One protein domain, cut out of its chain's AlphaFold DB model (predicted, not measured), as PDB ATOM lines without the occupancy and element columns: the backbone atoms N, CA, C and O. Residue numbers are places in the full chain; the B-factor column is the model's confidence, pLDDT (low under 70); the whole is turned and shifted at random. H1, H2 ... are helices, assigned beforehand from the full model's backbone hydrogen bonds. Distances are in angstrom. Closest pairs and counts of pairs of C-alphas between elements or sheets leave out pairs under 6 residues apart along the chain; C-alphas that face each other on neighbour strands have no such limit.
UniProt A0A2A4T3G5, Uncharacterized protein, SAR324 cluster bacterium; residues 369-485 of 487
ATOM      1  N   TYR A 369     -42.618   8.742 145.068       62.00
ATOM      2  CA  TYR A 369     -41.209   8.614 145.457       62.00
ATOM      3  C   TYR A 369     -40.686   7.176 145.322       62.00
ATOM      4  O   TYR A 369     -39.621   6.941 144.751       62.00
ATOM      5  N   GLY A 370     -41.422   6.197 145.858       52.44
ATOM      6  CA  GLY A 370     -41.004   4.797 145.871       52.44
ATOM      7  C   GLY A 370     -40.861   4.222 144.463       52.44
ATOM      8  O   GLY A 370     -39.899   3.506 144.191       52.44
ATOM      9  N   ARG A 371     -41.768   4.586 143.550       68.88
ATOM     10  CA  ARG A 371     -41.722   4.148 142.147       68.88
ATOM     11  C   ARG A 371     -40.547   4.775 141.397       68.88
ATOM     12  O   ARG A 371     -39.778   4.048 140.770       68.88
ATOM     13  N   ALA A 372     -40.368   6.091 141.520       65.12
ATOM     14  CA  ALA A 372     -39.268   6.811 140.878       65.12
ATOM     15  C   ALA A 372     -37.895   6.342 141.395       65.12
ATOM     16  O   ALA A 372     -36.971   6.106 140.616       65.12
ATOM     17  N   TYR A 373     -37.770   6.121 142.707       66.06
ATOM     18  CA  TYR A 373     -36.527   5.665 143.324       66.06
ATOM     19  C   TYR A 373     -36.157   4.230 142.918       66.06
ATOM     20  O   TYR A 373     -34.992   3.954 142.633       66.06
ATOM     21  N   VAL A 374     -37.125   3.305 142.862       70.94
ATOM     22  CA  VAL A 374     -36.871   1.916 142.431       70.94
ATOM     23  C   VAL A 374     -36.448   1.868 140.964       70.94
ATOM     24  O   VAL A 374     -35.446   1.226 140.651       70.94
ATOM     25  N   LEU A 375     -37.129   2.619 140.092       74.94
ATOM     26  CA  LEU A 375     -36.758   2.726 138.682       74.94
ATOM     27  C   LEU A 375     -35.319   3.246 138.516       74.94
ATOM     28  O   LEU A 375     -34.529   2.666 137.769       74.94
ATOM     29  N   ALA A 376     -34.939   4.280 139.273       67.62
ATOM     30  CA  ALA A 376     -33.585   4.834 139.250       67.62
ATOM     31  C   ALA A 376     -32.515   3.806 139.676       67.62
ATOM     32  O   ALA A 376     -31.445   3.723 139.063       67.62
ATOM     33  N   VAL A 377     -32.811   2.982 140.692       68.69
ATOM     34  CA  VAL A 377     -31.935   1.890 141.153       68.69
ATOM     35  C   VAL A 377     -31.789   0.792 140.094       68.69
ATOM     36  O   VAL A 377     -30.686   0.276 139.903       68.69
ATOM     37  N   GLU A 378     -32.864   0.424 139.402       72.31
ATOM     38  CA  GLU A 378     -32.837  -0.606 138.355       72.31
ATOM     39  C   GLU A 378     -32.050  -0.151 137.123       72.31
ATOM     40  O   GLU A 378     -31.178  -0.886 136.649       72.31
ATOM     41  N   THR A 379     -32.257   1.089 136.668       77.75
ATOM     42  CA  THR A 379     -31.474   1.697 135.580       77.75
ATOM     43  C   THR A 379     -29.981   1.729 135.921       77.75
ATOM     44  O   THR A 379     -29.144   1.398 135.076       77.75
ATOM     45  N   HIS A 380     -29.623   2.049 137.173       77.88
ATOM     46  CA  HIS A 380     -28.232   1.972 137.630       77.88
ATOM     47  C   HIS A 380     -27.693   0.538 137.566       77.88
ATOM     48  O   HIS A 380     -26.609   0.327 137.026       77.88
ATOM     49  N   LYS A 381     -28.426  -0.466 138.064       72.31
ATOM     50  CA  LYS A 381     -27.974  -1.870 138.016       72.31
ATOM     51  C   LYS A 381     -27.713  -2.347 136.585       72.31
ATOM     52  O   LYS A 381     -26.687  -2.970 136.335       72.31
ATOM     53  N   GLN A 382     -28.584  -1.996 135.639       76.44
ATOM     54  CA  GLN A 382     -28.391  -2.315 134.219       76.44
ATOM     55  C   GLN A 382     -27.112  -1.680 133.656       76.44
ATOM     56  O   GLN A 382     -26.378  -2.331 132.914       76.44
ATOM     57  N   SER A 383     -26.790  -0.443 134.053       80.94
ATOM     58  CA  SER A 383     -25.556   0.219 133.607       80.94
ATOM     59  C   SER A 383     -24.284  -0.534 134.026       80.94
ATOM     60  O   SER A 383     -23.293  -0.521 133.301       80.94
ATOM     61  N   GLN A 384     -24.308  -1.251 135.156       76.31
ATOM     62  CA  GLN A 384     -23.150  -2.006 135.648       76.31
ATOM     63  C   GLN A 384     -22.848  -3.257 134.811       76.31
ATOM     64  O   GLN A 384     -21.737  -3.777 134.876       76.31
ATOM     65  N   THR A 385     -23.812  -3.728 134.015       77.31
ATOM     66  CA  THR A 385     -23.658  -4.900 133.135       77.31
ATOM     67  C   THR A 385     -23.225  -4.557 131.706       77.31
ATOM     68  O   THR A 385     -22.898  -5.457 130.935       77.31
ATOM     69  N   ILE A 386     -23.197  -3.269 131.343       83.69
ATOM     70  CA  ILE A 386     -22.808  -2.807 130.004       83.69
ATOM     71  C   ILE A 386     -21.278  -2.746 129.907       83.69
ATOM     72  O   ILE A 386     -20.621  -2.134 130.748       83.69
ATOM     73  N   ARG A 387     -20.713  -3.383 128.872       75.94
ATOM     74  CA  ARG A 387     -19.258  -3.423 128.633       75.94
ATOM     75  C   ARG A 387     -18.729  -2.219 127.855       75.94
ATOM     76  O   ARG A 387     -17.583  -1.843 128.064       75.94
ATOM     77  N   ASP A 388     -19.539  -1.638 126.969       84.62
ATOM     78  CA  ASP A 388     -19.159  -0.425 126.240       84.62
ATOM     79  C   ASP A 388     -19.207   0.800 127.162       84.62
ATOM     80  O   ASP A 388     -20.234   1.088 127.779       84.62
ATOM     81  N   GLU A 389     -18.086   1.512 127.272       79.12
ATOM     82  CA  GLU A 389     -17.909   2.571 128.269       79.12
ATOM     83  C   GLU A 389     -18.755   3.816 127.969       79.12
ATOM     84  O   GLU A 389     -19.299   4.402 128.903       79.12
ATOM     85  N   LEU A 390     -18.956   4.176 126.695       82.06
ATOM     86  CA  LEU A 390     -19.774   5.337 126.324       82.06
ATOM     87  C   LEU A 390     -21.262   5.070 126.603       82.06
ATOM     88  O   LEU A 390     -21.918   5.832 127.310       82.06
ATOM     89  N   THR A 391     -21.765   3.910 126.163       82.94
ATOM     90  CA  THR A 391     -23.147   3.473 126.424       82.94
ATOM     91  C   THR A 391     -23.415   3.316 127.929       82.94
ATOM     92  O   THR A 391     -24.517   3.580 128.422       82.94
ATOM     93  N   ARG A 392     -22.400   2.899 128.697       84.06
ATOM     94  CA  ARG A 392     -22.469   2.811 130.159       84.06
ATOM     95  C   ARG A 392     -22.571   4.189 130.818       84.06
ATOM     96  O   ARG A 392     -23.376   4.336 131.739       84.06
ATOM     97  N   ILE A 393     -21.800   5.177 130.358       84.62
ATOM     98  CA  ILE A 393     -21.873   6.566 130.841       84.62
ATOM     99  C   ILE A 393     -23.276   7.136 130.592       84.62
ATOM    100  O   ILE A 393     -23.899   7.636 131.529       84.62
ATOM    101  N   ASP A 394     -23.833   6.959 129.393       83.25
ATOM    102  CA  ASP A 394     -25.175   7.453 129.058       83.25
ATOM    103  C   ASP A 394     -26.270   6.831 129.941       83.25
ATOM    104  O   ASP A 394     -27.178   7.516 130.429       83.25
ATOM    105  N   LYS A 395     -26.169   5.527 130.227       83.31
ATOM    106  CA  LYS A 395     -27.128   4.834 131.101       83.31
ATOM    107  C   LYS A 395     -27.014   5.282 132.566       83.31
ATOM    108  O   LYS A 395     -28.038   5.401 133.245       83.31
ATOM    109  N   LEU A 396     -25.803   5.581 133.047       83.50
ATOM    110  CA  LEU A 396     -25.575   6.174 134.372       83.50
ATOM    111  C   LEU A 396     -26.162   7.588 134.467       83.50
ATOM    112  O   LEU A 396     -26.794   7.920 135.469       83.50
ATOM    113  N   MET A 397     -26.031   8.388 133.407       83.75
ATOM    114  CA  MET A 397     -26.630   9.723 133.317       83.75
ATOM    115  C   MET A 397     -28.159   9.683 133.355       83.75
ATOM    116  O   MET A 397     -28.781  10.495 134.044       83.75
ATOM    117  N   GLY A 398     -28.774   8.703 132.686       82.69
ATOM    118  CA  GLY A 398     -30.214   8.449 132.790       82.69
ATOM    119  C   GLY A 398     -30.656   8.118 134.221       82.69
ATOM    120  O   GLY A 398     -31.646   8.661 134.703       82.69
ATOM    121  N   SER A 399     -29.884   7.294 134.936       79.19
ATOM    122  CA  SER A 399     -30.161   6.958 136.340       79.19
ATOM    123  C   SER A 399     -29.996   8.157 137.289       79.19
ATOM    124  O   SER A 399     -30.816   8.336 138.188       79.19
ATOM    125  N   ILE A 400     -29.001   9.027 137.070       82.75
ATOM    126  CA  ILE A 400     -28.810  10.270 137.843       82.75
ATOM    127  C   ILE A 400     -30.045  11.171 137.742       82.75
ATOM    128  O   ILE A 400     -30.544  11.623 138.772       82.75
ATOM    129  N   LYS A 401     -30.572  11.375 136.528       84.75
ATOM    130  CA  LYS A 401     -31.790  12.171 136.304       84.75
ATOM    131  C   LYS A 401     -33.012  11.558 136.996       84.75
ATOM    132  O   LYS A 401     -33.785  12.279 137.614       84.75
ATOM    133  N   GLN A 402     -33.145  10.233 136.981       80.31
ATOM    134  CA  GLN A 402     -34.234   9.538 137.681       80.31
ATOM    135  C   GLN A 402     -34.109   9.625 139.215       80.31
ATOM    136  O   GLN A 402     -35.121   9.704 139.904       80.31
ATOM    137  N   PHE A 403     -32.893   9.670 139.780       75.56
ATOM    138  CA  PHE A 403     -32.704   9.953 141.213       75.56
ATOM    139  C   PHE A 403     -32.959  11.423 141.576       75.56
ATOM    140  O   PHE A 403     -33.350  11.704 142.707       75.56
ATOM    141  N   GLU A 404     -32.754  12.364 140.651       80.44
ATOM    142  CA  GLU A 404     -33.174  13.763 140.823       80.44
ATOM    143  C   GLU A 404     -34.695  13.882 140.819       80.44
ATOM    144  O   GLU A 404     -35.256  14.521 141.700       80.44
ATOM    145  N   GLU A 405     -35.360  13.195 139.897       77.56
ATOM    146  CA  GLU A 405     -36.816  13.104 139.840       77.56
ATOM    147  C   GLU A 405     -37.394  12.426 141.096       77.56
ATOM    148  O   GLU A 405     -38.321  12.945 141.714       77.56
ATOM    149  N   ALA A 406     -36.775  11.342 141.578       61.91
ATOM    150  CA  ALA A 406     -37.136  10.728 142.854       61.91
ATOM    151  C   ALA A 406     -36.923  11.680 144.044       61.91
ATOM    152  O   ALA A 406     -37.738  11.706 144.956       61.91
ATOM    153  N   ALA A 407     -35.861  12.492 144.046       70.44
ATOM    154  CA  ALA A 407     -35.642  13.508 145.076       70.44
ATOM    155  C   ALA A 407     -36.715  14.614 145.045       70.44
ATOM    156  O   ALA A 407     -37.079  15.123 146.101       70.44
ATOM    157  N   LEU A 408     -37.246  14.958 143.867       70.94
ATOM    158  CA  LEU A 408     -38.332  15.934 143.713       70.94
ATOM    159  C   LEU A 408     -39.676  15.405 144.230       70.94
ATOM    160  O   LEU A 408     -40.453  16.176 144.784       70.94
ATOM    161  N   PHE A 409     -39.929  14.098 144.108       58.31
ATOM    162  CA  PHE A 409     -41.111  13.446 144.682       58.31
ATOM    163  C   PHE A 409     -40.944  13.052 146.161       58.31
ATOM    164  O   PHE A 409     -41.832  12.419 146.727       58.31
ATOM    165  N   ALA A 410     -39.814  13.383 146.797       55.78
ATOM    166  CA  ALA A 410     -39.551  13.026 148.185       55.78
ATOM    167  C   ALA A 410     -40.407  13.854 149.154       55.78
ATOM    168  O   ALA A 410     -40.269  15.068 149.254       55.78
ATOM    169  N   GLU A 411     -41.242  13.176 149.938       46.59
ATOM    170  CA  GLU A 411     -42.144  13.808 150.913       46.59
ATOM    171  C   GLU A 411     -41.501  13.943 152.306       46.59
ATOM    172  O   GLU A 411     -42.093  14.505 153.227       46.59
ATOM    173  N   THR A 412     -40.290  13.402 152.494       43.34
ATOM    174  CA  THR A 412     -39.552  13.443 153.768       43.34
ATOM    175  C   THR A 412     -38.053  13.652 153.567       43.34
ATOM    176  O   THR A 412     -37.469  13.154 152.602       43.34
ATOM    177  N   ASP A 413     -37.399  14.286 154.543       43.91
ATOM    178  CA  ASP A 413     -35.950  14.543 154.530       43.91
ATOM    179  C   ASP A 413     -35.111  13.267 154.378       43.91
ATOM    180  O   ASP A 413     -34.051  13.286 153.763       43.91
ATOM    181  N   ALA A 414     -35.588  12.133 154.899       52.88
ATOM    182  CA  ALA A 414     -34.905  10.848 154.762       52.88
ATOM    183  C   ALA A 414     -34.990  10.283 153.331       52.88
ATOM    184  O   ALA A 414     -34.027   9.700 152.834       52.88
ATOM    185  N   GLN A 415     -36.131  10.454 152.658       53.91
ATOM    186  CA  GLN A 415     -36.310  10.087 151.250       53.91
ATOM    187  C   GLN A 415     -35.468  10.995 150.346       53.91
ATOM    188  O   GLN A 415     -34.723  10.513 149.493       53.91
ATOM    189  N   LEU A 416     -35.483  12.299 150.625       57.62
ATOM    190  CA  LEU A 416     -34.657  13.275 149.931       57.62
ATOM    191  C   LEU A 416     -33.165  12.957 150.109       57.62
ATOM    192  O   LEU A 416     -32.429  12.861 149.129       57.62
ATOM    193  N   PHE A 417     -32.725  12.698 151.344       49.75
ATOM    194  CA  PHE A 417     -31.350  12.309 151.652       49.75
ATOM    195  C   PHE A 417     -30.930  11.051 150.883       49.75
ATOM    196  O   PHE A 417     -29.888  11.053 150.235       49.75
ATOM    197  N   ASN A 418     -31.757  10.004 150.860       60.53
ATOM    198  CA  ASN A 418     -31.426   8.758 150.164       60.53
ATOM    199  C   ASN A 418     -31.308   8.934 148.640       60.53
ATOM    200  O   ASN A 418     -30.338   8.452 148.044       60.53
ATOM    201  N   ALA A 419     -32.252   9.638 148.009       60.97
ATOM    202  CA  ALA A 419     -32.217   9.924 146.574       60.97
ATOM    203  C   ALA A 419     -31.001  10.785 146.193       60.97
ATOM    204  O   ALA A 419     -30.267  10.450 145.259       60.97
ATOM    205  N   LEU A 420     -30.711  11.832 146.972       64.38
ATOM    206  CA  LEU A 420     -29.573  12.720 146.731       64.38
ATOM    207  C   LEU A 420     -28.223  12.041 146.986       64.38
ATOM    208  O   LEU A 420     -27.289  12.246 146.210       64.38
ATOM    209  N   THR A 421     -28.099  11.203 148.019       65.31
ATOM    210  CA  THR A 421     -26.876  10.428 148.277       65.31
ATOM    211  C   THR A 421     -26.596   9.455 147.134       65.31
ATOM    212  O   THR A 421     -25.457   9.385 146.674       65.31
ATOM    213  N   LYS A 422     -27.612   8.745 146.621       67.19
ATOM    214  CA  LYS A 422     -27.434   7.833 145.478       67.19
ATOM    215  C   LYS A 422     -27.091   8.575 144.195       67.19
ATOM    216  O   LYS A 422     -26.138   8.193 143.523       67.19
ATOM    217  N   ARG A 423     -27.768   9.688 143.914       84.50
ATOM    218  CA  ARG A 423     -27.420  10.584 142.807       84.50
ATOM    219  C   ARG A 423     -25.962  11.047 142.879       84.50
ATOM    220  O   ARG A 423     -25.246  10.969 141.887       84.50
ATOM    221  N   ASN A 424     -25.516  11.529 144.041       74.56
ATOM    222  CA  ASN A 424     -24.163  12.065 144.209       74.56
ATOM    223  C   ASN A 424     -23.089  10.975 144.052       74.56
ATOM    224  O   ASN A 424     -22.072  11.229 143.419       74.56
ATOM    225  N   GLN A 425     -23.349   9.752 144.530       75.06
ATOM    226  CA  GLN A 425     -22.480   8.594 144.283       75.06
ATOM    227  C   GLN A 425     -22.352   8.281 142.784       75.06
ATOM    228  O   GLN A 425     -21.256   8.040 142.286       75.06
ATOM    229  N   LEU A 426     -23.464   8.308 142.042       79.75
ATOM    230  CA  LEU A 426     -23.436   8.060 140.599       79.75
ATOM    231  C   LEU A 426     -22.715   9.163 139.829       79.75
ATOM    232  O   LEU A 426     -21.969   8.862 138.904       79.75
ATOM    233  N   ARG A 427     -22.898  10.422 140.230       82.25
ATOM    234  CA  ARG A 427     -22.184  11.566 139.658       82.25
ATOM    235  C   ARG A 427     -20.669  11.418 139.819       82.25
ATOM    236  O   ARG A 427     -19.953  11.549 138.833       82.25
ATOM    237  N   GLU A 428     -20.192  11.060 141.015       74.12
ATOM    238  CA  GLU A 428     -18.766  10.773 141.250       74.12
ATOM    239  C   GLU A 428     -18.249   9.631 140.360       74.12
ATOM    240  O   GLU A 428     -17.165   9.746 139.785       74.12
ATOM    241  N   ASN A 429     -19.041   8.573 140.168       78.38
ATOM    242  CA  ASN A 429     -18.677   7.469 139.279       78.38
ATOM    243  C   ASN A 429     -18.604   7.897 137.805       78.38
ATOM    244  O   ASN A 429     -17.671   7.507 137.106       78.38
ATOM    245  N   VAL A 430     -19.560   8.702 137.328       84.50
ATOM    246  CA  VAL A 430     -19.569   9.203 135.943       84.50
ATOM    247  C   VAL A 430     -18.339  10.061 135.668       84.50
ATOM    248  O   VAL A 430     -17.732   9.892 134.615       84.50
ATOM    249  N   ILE A 431     -17.933  10.921 136.607       76.00
ATOM    250  CA  ILE A 431     -16.728  11.756 136.472       76.00
ATOM    251  C   ILE A 431     -15.493  10.895 136.210       76.00
ATOM    252  O   ILE A 431     -14.763  11.132 135.249       76.00
ATOM    253  N   ILE A 432     -15.283   9.878 137.046       79.75
ATOM    254  CA  ILE A 432     -14.103   9.012 136.975       79.75
ATOM    255  C   ILE A 432     -14.097   8.223 135.660       79.75
ATOM    256  O   ILE A 432     -13.125   8.294 134.912       79.75
ATOM    257  N   ILE A 433     -15.204   7.540 135.340       81.12
ATOM    258  CA  ILE A 433     -15.314   6.717 134.124       81.12
ATOM    259  C   ILE A 433     -15.143   7.585 132.868       81.12
ATOM    260  O   ILE A 433     -14.462   7.187 131.926       81.12
ATOM    261  N   SER A 434     -15.696   8.801 132.872       83.94
ATOM    262  CA  SER A 434     -15.586   9.735 131.750       83.94
ATOM    263  C   SER A 434     -14.148  10.196 131.514       83.94
ATOM    264  O   SER A 434     -13.662  10.202 130.384       83.94
ATOM    265  N   MET A 435     -13.431  10.548 132.584       82.00
ATOM    266  CA  MET A 435     -12.031  10.966 132.489       82.00
ATOM    267  C   MET A 435     -11.118   9.830 132.026       82.00
ATOM    268  O   MET A 435     -10.193  10.069 131.248       82.00
ATOM    269  N   ASP A 436     -11.356   8.607 132.494       84.00
ATOM    270  CA  ASP A 436     -10.545   7.453 132.112       84.00
ATOM    271  C   ASP A 436     -10.808   7.027 130.660       84.00
ATOM    272  O   ASP A 436      -9.849   6.765 129.930       84.00
ATOM    273  N   TYR A 437     -12.060   7.107 130.192       85.25
ATOM    274  CA  TYR A 437     -12.401   6.925 128.777       85.25
ATOM    275  C   TYR A 437     -11.658   7.927 127.880       85.25
ATOM    276  O   TYR A 437     -11.027   7.551 126.887       85.25
ATOM    277  N   VAL A 438     -11.663   9.213 128.258       84.56
ATOM    278  CA  VAL A 438     -10.971  10.279 127.515       84.56
ATOM    279  C   VAL A 438      -9.456  10.059 127.496       84.56
ATOM    280  O   VAL A 438      -8.839  10.143 126.431       84.56
ATOM    281  N   LYS A 439      -8.842   9.712 128.636       85.19
ATOM    282  CA  LYS A 439      -7.411   9.355 128.705       85.19
ATOM    283  C   LYS A 439      -7.074   8.184 127.784       85.19
ATOM    284  O   LYS A 439      -6.077   8.246 127.070       85.19
ATOM    285  N   ALA A 440      -7.894   7.134 127.790       84.12
ATOM    286  CA  ALA A 440      -7.681   5.939 126.979       84.12
ATOM    287  C   ALA A 440      -7.840   6.199 125.471       84.12
ATOM    288  O   ALA A 440      -7.244   5.494 124.656       84.12
ATOM    289  N   LYS A 441      -8.633   7.201 125.078       82.81
ATOM    290  CA  LYS A 441      -8.762   7.635 123.679       82.81
ATOM    291  C   LYS A 441      -7.611   8.537 123.235       82.81
ATOM    292  O   LYS A 441      -7.133   8.375 122.119       82.81
ATOM    293  N   LEU A 442      -7.107   9.402 124.115       77.75
ATOM    294  CA  LEU A 442      -5.951  10.277 123.854       77.75
ATOM    295  C   LEU A 442      -4.640   9.524 123.560       77.75
ATOM    296  O   LEU A 442      -3.733  10.089 122.946       77.75
ATOM    297  N   THR A 443      -4.517   8.270 124.005       78.69
ATOM    298  CA  THR A 443      -3.338   7.422 123.757       78.69
ATOM    299  C   THR A 443      -3.375   6.694 122.411       78.69
ATOM    300  O   THR A 443      -2.370   6.097 122.029       78.69
ATOM    301  N   LYS A 444      -4.494   6.741 121.674       73.38
ATOM    302  CA  LYS A 444      -4.642   6.109 120.353       73.38
ATOM    303  C   LYS A 444      -4.407   7.132 119.230       73.38
ATOM    304  O   LYS A 444      -4.766   8.298 119.364       73.38
ATOM    305  N   SER A 445      -3.769   6.711 118.136       58.25
ATOM    306  CA  SER A 445      -3.401   7.586 117.009       58.25
ATOM    307  C   SER A 445      -4.615   8.019 116.173       58.25
ATOM    308  O   SER A 445      -5.445   7.177 115.846       58.25
ATOM    309  N   ALA A 446      -4.626   9.306 115.789       61.28
ATOM    310  CA  ALA A 446      -5.618  10.052 114.996       61.28
ATOM    311  C   ALA A 446      -7.053  10.072 115.568       61.28
ATOM    312  O   ALA A 446      -7.794   9.097 115.488       61.28
ATOM    313  N   LEU A 447      -7.450  11.224 116.120       70.44
ATOM    314  CA  LEU A 447      -8.827  11.530 116.526       70.44
ATOM    315  C   LEU A 447      -9.447  12.433 115.455       70.44
ATOM    316  O   LEU A 447      -8.843  13.443 115.099       70.44
ATOM    317  N   GLY A 448     -10.627  12.082 114.940       69.38
ATOM    318  CA  GLY A 448     -11.374  12.976 114.055       69.38
ATOM    319  C   GLY A 448     -11.959  14.163 114.826       69.38
ATOM    320  O   GLY A 448     -12.164  14.093 116.036       69.38
ATOM    321  N   GLU A 449     -12.283  15.254 114.133       69.25
ATOM    322  CA  GLU A 449     -12.829  16.471 114.759       69.25
ATOM    323  C   GLU A 449     -14.140  16.204 115.530       69.25
ATOM    324  O   GLU A 449     -14.327  16.696 116.645       69.25
ATOM    325  N   ALA A 450     -15.001  15.329 114.995       68.69
ATOM    326  CA  ALA A 450     -16.230  14.884 115.656       68.69
ATOM    327  C   ALA A 450     -15.967  14.059 116.934       68.69
ATOM    328  O   ALA A 450     -16.695  14.202 117.919       68.69
ATOM    329  N   ASP A 451     -14.902  13.248 116.953       75.25
ATOM    330  CA  ASP A 451     -14.507  12.468 118.130       75.25
ATOM    331  C   ASP A 451     -13.984  13.385 119.240       75.25
ATOM    332  O   ASP A 451     -14.327  13.209 120.410       75.25
ATOM    333  N   VAL A 452     -13.199  14.406 118.881       78.88
ATOM    334  CA  VAL A 452     -12.700  15.391 119.848       78.88
ATOM    335  C   VAL A 452     -13.857  16.167 120.473       78.88
ATOM    336  O   VAL A 452     -13.906  16.302 121.697       78.88
ATOM    337  N   GLN A 453     -14.832  16.605 119.674       80.81
ATOM    338  CA  GLN A 453     -15.994  17.327 120.196       80.81
ATOM    339  C   GLN A 453     -16.853  16.455 121.129       80.81
ATOM    340  O   GLN A 453     -17.319  16.930 122.168       80.81
ATOM    341  N   GLY A 454     -17.020  15.166 120.809       80.94
ATOM    342  CA  GLY A 454     -17.696  14.201 121.681       80.94
ATOM    343  C   GLY A 454     -16.995  14.028 123.033       80.94
ATOM    344  O   GLY A 454     -17.643  14.063 124.080       80.94
ATOM    345  N   LEU A 455     -15.663  13.924 123.029       85.06
ATOM    346  CA  LEU A 455     -14.853  13.800 124.247       85.06
ATOM    347  C   LEU A 455     -14.842  15.090 125.084       85.06
ATOM    348  O   LEU A 455     -14.884  15.024 126.313       85.06
ATOM    349  N   LEU A 456     -14.848  16.264 124.446       85.12
ATOM    350  CA  LEU A 456     -14.952  17.553 125.137       85.12
ATOM    351  C   LEU A 456     -16.301  17.719 125.840       85.12
ATOM    352  O   LEU A 456     -16.344  18.145 126.994       85.12
ATOM    353  N   ASN A 457     -17.400  17.325 125.193       84.56
ATOM    354  CA  ASN A 457     -18.726  17.357 125.811       84.56
ATOM    355  C   ASN A 457     -18.807  16.437 127.038       84.56
ATOM    356  O   ASN A 457     -19.396  16.808 128.054       84.56
ATOM    357  N   LEU A 458     -18.163  15.273 126.970       83.56
ATOM    358  CA  LEU A 458     -18.086  14.306 128.062       83.56
ATOM    359  C   LEU A 458     -17.264  14.846 129.253       83.56
ATOM    360  O   LEU A 458     -17.662  14.690 130.409       83.56
ATOM    361  N   LEU A 459     -16.179  15.585 128.985       86.12
ATOM    362  CA  LEU A 459     -15.420  16.315 130.008       86.12
ATOM    363  C   LEU A 459     -16.211  17.478 130.627       86.12
ATOM    364  O   LEU A 459     -16.164  17.654 131.841       86.12
ATOM    365  N   ASN A 460     -16.968  18.239 129.831       86.75
ATOM    366  CA  ASN A 460     -17.825  19.326 130.331       86.75
ATOM    367  C   ASN A 460     -18.915  18.791 131.275       86.75
ATOM    368  O   ASN A 460     -19.223  19.400 132.300       86.75
ATOM    369  N   GLN A 461     -19.480  17.625 130.957       82.00
ATOM    370  CA  GLN A 461     -20.463  16.969 131.817       82.00
ATOM    371  C   GLN A 461     -19.832  16.455 133.117       82.00
ATOM    372  O   GLN A 461     -20.397  16.684 134.187       82.00
ATOM    373  N   ALA A 462     -18.645  15.842 133.062       79.94
ATOM    374  CA  ALA A 462     -17.897  15.459 134.261       79.94
ATOM    375  C   ALA A 462     -17.550  16.680 135.139       79.94
ATOM    376  O   ALA A 462     -17.706  16.639 136.358       79.94
ATOM    377  N   GLU A 463     -17.161  17.800 134.526       84.00
ATOM    378  CA  GLU A 463     -16.872  19.053 135.232       84.00
ATOM    379  C   GLU A 463     -18.095  19.561 136.008       84.00
ATOM    380  O   GLU A 463     -17.989  19.897 137.186       84.00
ATOM    381  N   SER A 464     -19.282  19.509 135.391       82.94
ATOM    382  CA  SER A 464     -20.536  19.968 136.006       82.94
ATOM    383  C   SER A 464     -20.929  19.220 137.291       82.94
ATOM    384  O   SER A 464     -21.754  19.703 138.070       82.94
ATOM    385  N   PHE A 465     -20.328  18.054 137.546       77.69
ATOM    386  CA  PHE A 465     -20.611  17.223 138.713       77.69
ATOM    387  C   PHE A 465     -19.560  17.296 139.822       77.69
ATOM    388  O   PHE A 465     -19.783  16.711 140.886       77.69
ATOM    389  N   THR A 466     -18.439  17.997 139.625       66.38
ATOM    390  CA  THR A 466     -17.342  18.037 140.600       66.38
ATOM    391  C   THR A 466     -16.872  19.451 140.912       66.38
ATOM    392  O   THR A 466     -16.481  20.212 140.043       66.38
ATOM    393  N   GLY A 467     -16.838  19.787 142.202       69.44
ATOM    394  CA  GLY A 467     -16.122  20.963 142.710       69.44
ATOM    395  C   GLY A 467     -14.713  20.633 143.218       69.44
ATOM    396  O   GLY A 467     -14.041  21.496 143.781       69.44
ATOM    397  N   LYS A 468     -14.262  19.372 143.096       76.38
ATOM    398  CA  LYS A 468     -12.954  18.934 143.604       76.38
ATOM    399  C   LYS A 468     -11.866  19.472 142.681       76.38
ATOM    400  O   LYS A 468     -11.733  19.035 141.543       76.38
ATOM    401  N   ARG A 469     -11.041  20.378 143.206       71.62
ATOM    402  CA  ARG A 469      -9.962  21.063 142.473       71.62
ATOM    403  C   ARG A 469      -9.008  20.112 141.747       71.62
ATOM    404  O   ARG A 469      -8.495  20.455 140.693       71.62
ATOM    405  N   GLU A 470      -8.769  18.930 142.304       73.00
ATOM    406  CA  GLU A 470      -7.945  17.895 141.677       73.00
ATOM    407  C   GLU A 470      -8.606  17.302 140.425       73.00
ATOM    408  O   GLU A 470      -7.968  17.200 139.383       73.00
ATOM    409  N   MET A 471      -9.904  16.983 140.491       76.12
ATOM    410  CA  MET A 471     -10.656  16.502 139.331       76.12
ATOM    411  C   MET A 471     -10.784  17.590 138.267       76.12
ATOM    412  O   MET A 471     -10.569  17.295 137.099       76.12
ATOM    413  N   LEU A 472     -11.036  18.843 138.663       80.06
ATOM    414  CA  LEU A 472     -11.091  19.983 137.743       80.06
ATOM    415  C   LEU A 472      -9.760  20.195 137.013       80.06
ATOM    416  O   LEU A 472      -9.748  20.255 135.791       80.06
ATOM    417  N   LYS A 473      -8.630  20.187 137.735       79.69
ATOM    418  CA  LYS A 473      -7.289  20.259 137.125       79.69
ATOM    419  C   LYS A 473      -7.024  19.109 136.159       79.69
ATOM    420  O   LYS A 473      -6.413  19.300 135.113       79.69
ATOM    421  N   ASN A 474      -7.465  17.905 136.510       82.12
ATOM    422  CA  ASN A 474      -7.293  16.742 135.652       82.12
ATOM    423  C   ASN A 474      -8.185  16.828 134.400       82.12
ATOM    424  O   ASN A 474      -7.724  16.479 133.319       82.12
ATOM    425  N   ILE A 475      -9.425  17.310 134.525       85.81
ATOM    426  CA  ILE A 475     -10.336  17.565 133.398       85.81
ATOM    427  C   ILE A 475      -9.758  18.646 132.480       85.81
ATOM    428  O   ILE A 475      -9.708  18.452 131.268       85.81
ATOM    429  N   GLU A 476      -9.258  19.743 133.047       86.12
ATOM    430  CA  GLU A 476      -8.640  20.851 132.317       86.12
ATOM    431  C   GLU A 476      -7.373  20.400 131.580       86.12
ATOM    432  O   GLU A 476      -7.246  20.621 130.378       86.12
ATOM    433  N   SER A 477      -6.506  19.620 132.235       88.00
ATOM    434  CA  SER A 477      -5.335  19.020 131.582       88.00
ATOM    435  C   SER A 477      -5.711  18.082 130.426       88.00
ATOM    436  O   SER A 477      -5.002  18.016 129.422       88.00
ATOM    437  N   LEU A 478      -6.812  17.330 130.543       86.75
ATOM    438  CA  LEU A 478      -7.306  16.486 129.448       86.75
ATOM    439  C   LEU A 478      -7.911  17.319 128.315       86.75
ATOM    440  O   LEU A 478      -7.710  16.979 127.150       86.75
ATOM    441  N   ARG A 479      -8.596  18.420 128.640       88.06
ATOM    442  CA  ARG A 479      -9.158  19.371 127.674       88.06
ATOM    443  C   ARG A 479      -8.059  20.037 126.848       88.06
ATOM    444  O   ARG A 479      -8.140  20.015 125.626       88.06
ATOM    445  N   GLU A 480      -7.009  20.544 127.489       85.62
ATOM    446  CA  GLU A 480      -5.848  21.133 126.805       85.62
ATOM    447  C   GLU A 480      -5.196  20.137 125.836       85.62
ATOM    448  O   GLU A 480      -4.903  20.472 124.690       85.62
ATOM    449  N   LYS A 481      -5.040  18.877 126.265       85.25
ATOM    450  CA  LYS A 481      -4.484  17.802 125.426       85.25
ATOM    451  C   LYS A 481      -5.377  17.434 124.240       85.25
ATOM    452  O   LYS A 481      -4.847  17.034 123.209       85.25
ATOM    453  N   LEU A 482      -6.700  17.533 124.381       82.94
ATOM    454  CA  LEU A 482      -7.649  17.296 123.290       82.94
ATOM    455  C   LEU A 482      -7.634  18.439 122.268       82.94
ATOM    456  O   LEU A 482      -7.589  18.174 121.071       82.94
ATOM    457  N   VAL A 483      -7.612  19.693 122.728       80.62
ATOM    458  CA  VAL A 483      -7.560  20.879 121.851       80.62
ATOM    459  C   VAL A 483      -6.241  20.933 121.077       80.62
ATOM    460  O   VAL A 483      -6.241  21.197 119.879       80.62
ATOM    461  N   ALA A 484      -5.120  20.578 121.712       80.31
ATOM    462  CA  ALA A 484      -3.812  20.495 121.056       80.31
ATOM    463  C   ALA A 484      -3.710  19.396 119.975       80.31
ATOM    464  O   ALA A 484      -2.709  19.333 119.274       80.31
ATOM    465  N   ARG A 485      -4.708  18.508 119.858       71.88
ATOM    466  CA  ARG A 485      -4.801  17.488 118.798       71.88
ATOM    467  C   ARG A 485      -5.682  17.920 117.616       71.88
ATOM    468  O   ARG A 485      -5.721  17.188 116.634       71.88
TER     469      ARG A 485
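AT A GLANCE: This is residues 369 to 485 of the 487 residues of an uncharacterized protein of SAR324 cluster bacterium (UniProt A0A2A4T3G5). One long helix, H3, runs along most of an elongated up-and-down bundle of five helices, each running against the one before it in the chain. H2 folds back along the first part of H3, with H1 beside H2, while the hairpin of H4 and H5 packs on the later part of H3, away from H1 and H2. The printed part has 117 residues with five named helices, in the order H1 H2 H3 H4 H5, and no named strand; the class is all helix. It is only just compact, close to loose, with a radius of gyration of the C-alphas of 15.9 A, and spans 50 by 29 by 18 A.

HOW THE PARTS SIT: H3, residues 413 to 442, is the hub, touching three other helices. H2, residues 389 to 408, touches it at a shallow tilt of 18 degrees, opposite ways; their closest C-alphas are those of Ala 407 and Leu 416, 5.0 A apart. H1, residues 369 to 384, touches H2 at a shallow tilt of 12 degrees, opposite ways, closest at the C-alphas of Ala 372 and Ala 406, 4.9 A apart. H1 and H3 are close but not clearly touching, with the closest C-alphas, those of Tyr 373 and Ala 419, 6.9 A apart. H4, residues 449 to 464, touches H3 at residues 427 to 438 alone, at a shallow tilt of 32 degrees, opposite ways; the closest C-alphas, of Ile 431 and Ala 462, are 4.5 A apart. H5, residues 469 to 483, touches H3 at residues 435 to 442 alone, closest at the C-alphas of Met 435 and Ile 475, 6.9 A apart. These two run the same way at a steep tilt of 37 degrees, only just past shallow. H4 and H5 form a helical hairpin at a shallow tilt of 12 degrees, with the closest C-alphas, of Leu 459 and Ile 475, 6.2 A apart. H1 and H2 are each apart from H4 and H5. In H1, H2, H3, H4 and H5 every O i to N i+4 pair is within hydrogen-bond range.

IN THESE COORDINATES: H3 measures 43.1 A from C-alpha 413 at (-35.950, 14.543, 154.530) to C-alpha 442 at (-5.951, 10.277, 123.854). H2 measures 28.9 A, H1 23.1 A, H4 22.9 A and H5 20.8 A. H1 begins with C-alpha 369 at (-41.209, 8.614, 145.457), and H5 ends with C-alpha 483 at (-7.560, 20.879, 121.851).

THE WHOLE: The two C-alphas farthest apart, those of Thr 412 and Ser 445, are 51.9 A apart. The printed part has no cut. The links H1 to H2, H2 to H3 and H4 to H5 are tight, and H3 to H4 is short. The mean pLDDT of the printed part is 75.4; 29 residues are under 70, among them residues 369 to 373 and 409 to 422.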